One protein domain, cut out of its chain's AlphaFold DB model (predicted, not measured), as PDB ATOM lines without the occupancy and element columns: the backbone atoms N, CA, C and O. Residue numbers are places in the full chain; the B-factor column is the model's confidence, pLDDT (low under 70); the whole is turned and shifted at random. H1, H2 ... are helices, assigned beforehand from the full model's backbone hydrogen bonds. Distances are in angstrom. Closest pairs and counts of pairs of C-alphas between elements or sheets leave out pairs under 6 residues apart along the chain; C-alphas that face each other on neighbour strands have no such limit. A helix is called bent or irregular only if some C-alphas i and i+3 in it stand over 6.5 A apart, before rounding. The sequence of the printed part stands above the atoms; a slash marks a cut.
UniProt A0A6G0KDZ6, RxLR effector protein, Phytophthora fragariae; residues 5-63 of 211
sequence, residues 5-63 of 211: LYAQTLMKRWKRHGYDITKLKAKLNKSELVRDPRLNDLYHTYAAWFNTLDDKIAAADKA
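AT A GLANCE: This is residues 5 to 63 of the 211 residues of the protein "RxLR effector protein" of Phytophthora fragariae (UniProt A0A6G0KDZ6). The model is a loose, open frame of helices: H2 and H4 run side by side in opposite ways, the short H3 sits at the turn between them at one end, and H1 crosses near the other end, where H4 gives way to H5. H5 goes on past H1 as an arm, and its residues 58 to 63 stick out; H4 and H5, one after the other, make the long axis. The printed part has 59 residues with five named helices, in the order H1, H2, H3, H4, H5, and no named strand, and its class is all helix. It is only just loose, close to compact, with a radius of gyration of the C-alphas of 12.8 A, and it spans 42 by 19 by 17 A.

IN THESE COORDINATES: Find C-alpha 5 at (121.300, 166.392, 106.488); there H1 begins, residues 5 to 16, and it runs 16.7 A. Next read H2, residues 21 to 29, which is 12.2 A long. H3, residues 32 to 35, is neither bent nor irregular, but only just: C-alphas 32 and 35 are 6.5 A apart. Look then for C-alpha 37 at (98.602, 163.748, 99.413), where H4, residues 37 to 51, starts its 21.2 A. H5, residues 53 to 63, runs 15.1 A and ends at C-alpha 63, at (127.716, 174.181, 122.153).

HOW THE PARTS SIT: Begin with H1 and look along to H4: they are close but not clearly touching, nearest at the C-alphas of Met 11 and Phe 50, 7.5 A apart. Their lines stand at a steep tilt of 61 degrees, and they run the same way. H1 and H5 are also close but not clearly touching, nearest at the C-alphas of Lys 12 and Ile 57, 7.0 A, and about perpendicular at 88 degrees. H1 and H2 are apart. H2 and H4 are close but not clearly touching, with the C-alphas of Ile 21 and Ala 47 closest at 7.0 A; they run opposite ways at a shallow tilt of 10 degrees. H3 is close to H2 but not clearly touching it, at the C-alphas of Leu 28 and Val 34, 5.7 A. H4 and H5 meet only through their link. In H1, H2, H4 and H5 every O i to N i+4 pair is within hydrogen-bond range; H3 is too short for such a pair, and its 1 pair of O i to N i+3 is not within range.

THE WHOLE: The C-alphas farthest apart are those of Glu 32 and Ala 63, 42.2 A. The printed part has no cut, and the four links between the helices are tight. Mean pLDDT of the printed part is 75.9, and residues 5 to 8 are under 70.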
ATOM      1  N   LEU A   5     120.436 165.474 105.732       63.56
ATOM      2  CA  LEU A   5     121.300 166.392 106.488       63.56
ATOM      3  C   LEU A   5     121.294 167.801 105.887       63.56
ATOM      4  O   LEU A   5     121.200 168.791 106.625       63.56
ATOM      5  N   TYR A   6     121.318 167.900 104.558       63.28
ATOM      6  CA  TYR A   6     121.198 169.179 103.858       63.28
ATOM      7  C   TYR A   6     119.858 169.867 104.160       63.28
ATOM      8  O   TYR A   6     119.831 171.031 104.570       63.28
ATOM      9  N   ALA A   7     118.747 169.130 104.051       65.06
ATOM     10  CA  ALA A   7     117.416 169.649 104.367       65.06
ATOM     11  C   ALA A   7     117.312 170.116 105.831       65.06
ATOM     12  O   ALA A   7     116.790 171.197 106.107       65.06
ATOM     13  N   GLN A   8     117.880 169.353 106.771       68.62
ATOM     14  CA  GLN A   8     117.892 169.742 108.181       68.62
ATOM     15  C   GLN A   8     118.679 171.035 108.429       68.62
ATOM     16  O   GLN A   8     118.234 171.896 109.191       68.62
ATOM     17  N   THR A   9     119.836 171.191 107.784       70.81
ATOM     18  CA  THR A   9     120.657 172.407 107.877       70.81
ATOM     19  C   THR A   9     119.906 173.623 107.338       70.81
ATOM     20  O   THR A   9     119.863 174.669 107.990       70.81
ATOM     21  N   LEU A  10     119.247 173.475 106.185       71.00
ATOM     22  CA  LEU A  10     118.462 174.539 105.561       71.00
ATOM     23  C   LEU A  10     117.288 174.986 106.446       71.00
ATOM     24  O   LEU A  10     117.049 176.179 106.610       71.00
ATOM     25  N   MET A  11     116.586 174.044 107.067       73.12
ATOM     26  CA  MET A  11     115.437 174.352 107.919       73.12
ATOM     27  C   MET A  11     115.835 174.959 109.271       73.12
ATOM     28  O   MET A  11     115.174 175.892 109.726       73.12
ATOM     29  N   LYS A  12     116.940 174.507 109.888       73.19
ATOM     30  CA  LYS A  12     117.523 175.183 111.066       73.19
ATOM     31  C   LYS A  12     117.847 176.640 110.741       73.19
ATOM     32  O   LYS A  12     117.531 177.537 111.518       73.19
ATOM     33  N   ARG A  13     118.424 176.878 109.557       73.00
ATOM     34  CA  ARG A  13     118.698 178.222 109.042       73.00
ATOM     35  C   ARG A  13     117.418 179.040 108.873       73.00
ATOM     36  O   ARG A  13     117.369 180.167 109.345       73.00
ATOM     37  N   TRP A  14     116.380 178.493 108.247       75.12
ATOM     38  CA  TRP A  14     115.095 179.180 108.083       75.12
ATOM     39  C   TRP A  14     114.475 179.576 109.427       75.12
ATOM     40  O   TRP A  14     114.131 180.741 109.610       75.12
ATOM     41  N   LYS A  15     114.411 178.651 110.391       76.12
ATOM     42  CA  LYS A  15     113.892 178.918 111.742       76.12
ATOM     43  C   LYS A  15     114.670 180.047 112.440       76.12
ATOM     44  O   LYS A  15     114.045 180.977 112.939       76.12
ATOM     45  N   ARG A  16     116.014 180.027 112.407       74.12
ATOM     46  CA  ARG A  16     116.865 181.099 112.978       74.12
ATOM     47  C   ARG A  16     116.590 182.477 112.367       74.12
ATOM     48  O   ARG A  16     116.706 183.479 113.057       74.12
ATOM     49  N   HIS A  17     116.200 182.522 111.093       74.25
ATOM     50  CA  HIS A  17     115.895 183.754 110.354       74.25
ATOM     51  C   HIS A  17     114.398 184.107 110.364       74.25
ATOM     52  O   HIS A  17     113.922 184.837 109.497       74.25
ATOM     53  N   GLY A  18     113.638 183.585 111.334       73.12
ATOM     54  CA  GLY A  18     112.228 183.936 111.533       73.12
ATOM     55  C   GLY A  18     111.298 183.424 110.434       73.12
ATOM     56  O   GLY A  18     110.212 183.970 110.233       73.12
ATOM     57  N   TYR A  19     111.714 182.393 109.693       74.12
ATOM     58  CA  TYR A  19     110.854 181.771 108.698       74.12
ATOM     59  C   TYR A  19     109.656 181.118 109.382       74.12
ATOM     60  O   TYR A  19     109.798 180.230 110.221       74.12
ATOM     61  N   ASP A  20     108.468 181.557 108.992       73.06
ATOM     62  CA  ASP A  20     107.218 181.132 109.597       73.06
ATOM     63  C   ASP A  20     106.612 179.970 108.801       73.06
ATOM     64  O   ASP A  20     106.159 180.131 107.663       73.06
ATOM     65  N   ILE A  21     106.590 178.784 109.410       74.62
ATOM     66  CA  ILE A  21     105.997 177.588 108.803       74.62
ATOM     67  C   ILE A  21     104.486 177.740 108.569       74.62
ATOM     68  O   ILE A  21     103.937 177.136 107.645       74.62
ATOM     69  N   THR A  22     103.828 178.634 109.309       75.06
ATOM     70  CA  THR A  22     102.426 179.022 109.107       75.06
ATOM     71  C   THR A  22     102.254 179.749 107.776       75.06
ATOM     72  O   THR A  22     101.319 179.464 107.023       75.06
ATOM     73  N   LYS A  23     103.205 180.620 107.403       77.31
ATOM     74  CA  LYS A  23     103.227 181.261 106.074       77.31
ATOM     75  C   LYS A  23     103.474 180.248 104.956       77.31
ATOM     76  O   LYS A  23     102.891 180.391 103.880       77.31
ATOM     77  N   LEU A  24     104.295 179.221 105.191       76.19
ATOM     78  CA  LEU A  24     104.488 178.128 104.231       76.19
ATOM     79  C   LEU A  24     103.190 177.335 104.026       76.19
ATOM     80  O   LEU A  24     102.813 177.081 102.882       76.19
ATOM     81  N   LYS A  25     102.458 177.017 105.102       77.94
ATOM     82  CA  LYS A  25     101.155 176.341 105.001       77.94
ATOM     83  C   LYS A  25     100.124 177.184 104.271       77.94
ATOM     84  O   LYS A  25      99.424 176.665 103.408       77.94
ATOM     85  N   ALA A  26     100.071 178.485 104.549       81.56
ATOM     86  CA  ALA A  26      99.181 179.402 103.844       81.56
ATOM     87  C   ALA A  26      99.471 179.446 102.332       81.56
ATOM     88  O   ALA A  26      98.537 179.521 101.536       81.56
ATOM     89  N   LYS A  27     100.745 179.361 101.919       79.12
ATOM     90  CA  LYS A  27     101.129 179.254 100.500       79.12
ATOM     91  C   LYS A  27     100.759 177.901  99.894       79.12
ATOM     92  O   LYS A  27     100.207 177.882  98.801       79.12
ATOM     93  N   LEU A  28     101.011 176.797 100.603       79.56
ATOM     94  CA  LEU A  28     100.623 175.456 100.155       79.56
ATOM     95  C   LEU A  28      99.107 175.368  99.947       79.56
ATOM     96  O   LEU A  28      98.669 174.942  98.886       79.56
ATOM     97  N   ASN A  29      98.321 175.869 100.903       81.31
ATOM     98  CA  ASN A  29      96.857 175.872 100.845       81.31
ATOM     99  C   ASN A  29      96.285 176.701  99.681       81.31
ATOM    100  O   ASN A  29      95.168 176.444  99.250       81.31
ATOM    101  N   LYS A  30      97.033 177.695  99.181       83.81
ATOM    102  CA  LYS A  30      96.655 178.528  98.025       83.81
ATOM    103  C   LYS A  30      97.131 177.963  96.684       83.81
ATOM    104  O   LYS A  30      96.819 178.537  95.649       83.81
ATOM    105  N   SER A  31      97.918 176.893  96.696       81.94
ATOM    106  CA  SER A  31      98.440 176.262  95.485       81.94
ATOM    107  C   SER A  31      97.578 175.070  95.074       81.94
ATOM    108  O   SER A  31      96.983 174.404  95.920       81.94
ATOM    109  N   GLU A  32      97.580 174.733  93.785       77.12
ATOM    110  CA  GLU A  32      96.932 173.516  93.266       77.12
ATOM    111  C   GLU A  32      97.520 172.231  93.884       77.12
ATOM    112  O   GLU A  32      96.857 171.197  93.964       77.12
ATOM    113  N   LEU A  33      98.744 172.331  94.411       73.25
ATOM    114  CA  LEU A  33      99.487 171.262  95.073       73.25
ATOM    115  C   LEU A  33      98.897 170.844  96.428       73.25
ATOM    116  O   LEU A  33      99.269 169.793  96.944       73.25
ATOM    117  N   VAL A  34      97.963 171.616  97.003       77.38
ATOM    118  CA  VAL A  34      97.282 171.260  98.264       77.38
ATOM    119  C   VAL A  34      96.539 169.925  98.172       77.38
ATOM    120  O   VAL A  34      96.313 169.275  99.191       77.38
ATOM    121  N   ARG A  35      96.147 169.514  96.960       79.50
ATOM    122  CA  ARG A  35      95.423 168.263  96.714       79.50
ATOM    123  C   ARG A  35      96.347 167.056  96.535       79.50
ATOM    124  O   ARG A  35      95.831 165.946  96.527       79.50
ATOM    125  N   ASP A  36      97.669 167.237  96.413       82.31
ATOM    126  CA  ASP A  36      98.610 166.109  96.349       82.31
ATOM    127  C   ASP A  36      98.864 165.570  97.774       82.31
ATOM    128  O   ASP A  36      99.469 166.263  98.606       82.31
ATOM    129  N   PRO A  37      98.439 164.329  98.083       78.50
ATOM    130  CA  PRO A  37      98.602 163.748  99.413       78.50
ATOM    131  C   PRO A  37     100.070 163.653  99.847       78.50
ATOM    132  O   PRO A  37     100.369 163.822 101.027       78.50
ATOM    133  N   ARG A  38     100.999 163.455  98.902       77.31
ATOM    134  CA  ARG A  38     102.438 163.323  99.181       77.31
ATOM    135  C   ARG A  38     103.036 164.644  99.653       77.31
ATOM    136  O   ARG A  38     103.886 164.657 100.536       77.31
ATOM    137  N   LEU A  39     102.589 165.764  99.087       71.69
ATOM    138  CA  LEU A  39     103.037 167.104  99.480       71.69
ATOM    139  C   LEU A  39     102.471 167.526 100.839       71.69
ATOM    140  O   LEU A  39     103.183 168.154 101.626       71.69
ATOM    141  N   ASN A  40     101.225 167.155 101.142       74.25
ATOM    142  CA  ASN A  40     100.661 167.366 102.474       74.25
ATOM    143  C   ASN A  40     101.387 166.538 103.536       74.25
ATOM    144  O   ASN A  40     101.756 167.093 104.570       74.25
ATOM    145  N   ASP A  41     101.636 165.254 103.279       77.88
ATOM    146  CA  ASP A  41     102.370 164.381 104.202       77.88
ATOM    147  C   ASP A  41     103.795 164.895 104.462       77.88
ATOM    148  O   ASP A  41     104.238 165.024 105.609       77.88
ATOM    149  N   LEU A  42     104.474 165.331 103.397       75.06
ATOM    150  CA  LEU A  42     105.778 165.975 103.482       75.06
ATOM    151  C   LEU A  42     105.730 167.245 104.351       75.06
ATOM    152  O   LEU A  42     106.578 167.419 105.228       75.06
ATOM    153  N   TYR A  43     104.729 168.114 104.163       77.50
ATOM    154  CA  TYR A  43     104.529 169.294 105.013       77.50
ATOM    155  C   TYR A  43     104.314 168.913 106.482       77.50
ATOM    156  O   TYR A  43     104.945 169.509 107.351       77.50
ATOM    157  N   HIS A  44     103.443 167.946 106.777       76.75
ATOM    158  CA  HIS A  44     103.127 167.556 108.154       76.75
ATOM    159  C   HIS A  44     104.334 166.935 108.859       76.75
ATOM    160  O   HIS A  44     104.647 167.321 109.988       76.75
ATOM    161  N   THR A  45     105.074 166.073 108.160       74.94
ATOM    162  CA  THR A  45     106.346 165.514 108.630       74.94
ATOM    163  C   THR A  45     107.356 166.622 108.935       74.94
ATOM    164  O   THR A  45     107.987 166.632 109.998       74.94
ATOM    165  N   TYR A  46     107.484 167.605 108.041       74.62
ATOM    166  CA  TYR A  46     108.378 168.738 108.258       74.62
ATOM    167  C   TYR A  46     107.914 169.673 109.374       74.62
ATOM    168  O   TYR A  46     108.761 170.144 110.126       74.62
ATOM    169  N   ALA A  47     106.615 169.928 109.520       77.56
ATOM    170  CA  ALA A  47     106.069 170.792 110.562       77.56
ATOM    171  C   ALA A  47     106.237 170.185 111.956       77.56
ATOM    172  O   ALA A  47     106.695 170.869 112.872       77.56
ATOM    173  N   ALA A  48     105.966 168.885 112.095       78.38
ATOM    174  CA  ALA A  48     106.225 168.152 113.327       78.38
ATOM    175  C   ALA A  48     107.707 168.242 113.711       78.38
ATOM    176  O   ALA A  48     108.043 168.609 114.834       78.38
ATOM    177  N   TRP A  49     108.611 168.002 112.756       75.12
ATOM    178  CA  TRP A  49     110.044 168.112 113.011       75.12
ATOM    179  C   TRP A  49     110.494 169.555 113.312       75.12
ATOM    180  O   TRP A  49     111.289 169.757 114.231       75.12
ATOM    181  N   PHE A  50     109.957 170.556 112.608       75.62
ATOM    182  CA  PHE A  50     110.242 171.985 112.797       75.62
ATOM    183  C   PHE A  50     109.835 172.503 114.183       75.62
ATOM    184  O   PHE A  50     110.495 173.387 114.727       75.62
ATOM    185  N   ASN A  51     108.793 171.927 114.782       73.06
ATOM    186  CA  ASN A  51     108.395 172.234 116.156       73.06
ATOM    187  C   ASN A  51     109.352 171.623 117.193       73.06
ATOM    188  O   ASN A  51     109.497 172.165 118.279       73.06
ATOM    189  N   THR A  52     110.087 170.558 116.847       75.31
ATOM    190  CA  THR A  52     111.154 169.997 117.706       75.31
ATOM    191  C   THR A  52     112.508 170.697 117.551       75.31
ATOM    192  O   THR A  52     113.498 170.274 118.155       75.31
ATOM    193  N   LEU A  53     112.608 171.703 116.674       73.94
ATOM    194  CA  LEU A  53     113.884 172.348 116.369       73.94
ATOM    195  C   LEU A  53     114.326 173.360 117.415       73.94
ATOM    196  O   LEU A  53     115.525 173.602 117.480       73.94
ATOM    197  N   ASP A  54     113.421 173.936 118.202       72.31
ATOM    198  CA  ASP A  54     113.773 175.010 119.136       72.31
ATOM    199  C   ASP A  54     114.802 174.531 120.172       72.31
ATOM    200  O   ASP A  54     115.898 175.091 120.247       72.31
ATOM    201  N   ASP A  55     114.549 173.398 120.831       75.81
ATOM    202  CA  ASP A  55     115.494 172.804 121.788       75.81
ATOM    203  C   ASP A  55     116.796 172.344 121.118       75.81
ATOM    204  O   ASP A  55     117.894 172.524 121.648       75.81
ATOM    205  N   LYS A  56     116.701 171.780 119.907       75.50
ATOM    206  CA  LYS A  56     117.870 171.296 119.152       75.50
ATOM    207  C   LYS A  56     118.760 172.440 118.669       75.50
ATOM    208  O   LYS A  56     119.979 172.282 118.622       75.50
ATOM    209  N   ILE A  57     118.168 173.566 118.274       75.69
ATOM    210  CA  ILE A  57     118.884 174.785 117.891       75.69
ATOM    211  C   ILE A  57     119.497 175.407 119.140       75.69
ATOM    212  O   ILE A  57     120.684 175.701 119.113       75.69
ATOM    213  N   ALA A  58     118.752 175.527 120.239       77.62
ATOM    214  CA  ALA A  58     119.273 176.068 121.490       77.62
ATOM    215  C   ALA A  58     120.477 175.264 122.011       77.62
ATOM    216  O   ALA A  58     121.495 175.854 122.373       77.62
ATOM    217  N   ALA A  59     120.408 173.930 121.985       80.06
ATOM    218  CA  ALA A  59     121.516 173.062 122.380       80.06
ATOM    219  C   ALA A  59     122.733 173.200 121.448       80.06
ATOM    220  O   ALA A  59     123.861 173.334 121.922       80.06
ATOM    221  N   ALA A  60     122.513 173.211 120.128       80.12
ATOM    222  CA  ALA A  60     123.586 173.377 119.148       80.12
ATOM    223  C   ALA A  60     124.237 174.767 119.227       80.12
ATOM    224  O   ALA A  60     125.455 174.876 119.150       80.12
ATOM    225  N   ASP A  61     123.441 175.820 119.412       84.56
ATOM    226  CA  ASP A  61     123.926 177.176 119.646       84.56
ATOM    227  C   ASP A  61     124.767 177.207 120.927       84.56
ATOM    228  O   ASP A  61     125.897 177.675 120.902       84.56
ATOM    229  N   LYS A  62     124.264 176.656 122.038       83.81
ATOM    230  CA  LYS A  62     124.990 176.631 123.315       83.81
ATOM    231  C   LYS A  62     126.360 175.956 123.190       83.81
ATOM    232  O   LYS A  62     127.325 176.458 123.759       83.81
ATOM    233  N   ALA A  63     126.456 174.876 122.416       85.81
ATOM    234  CA  ALA A  63     127.716 174.181 122.153       85.81
ATOM    235  C   ALA A  63     128.739 175.024 121.360       85.81
ATOM    236  O   ALA A  63     129.930 174.763 121.453       85.81
TER     237      ALA A  63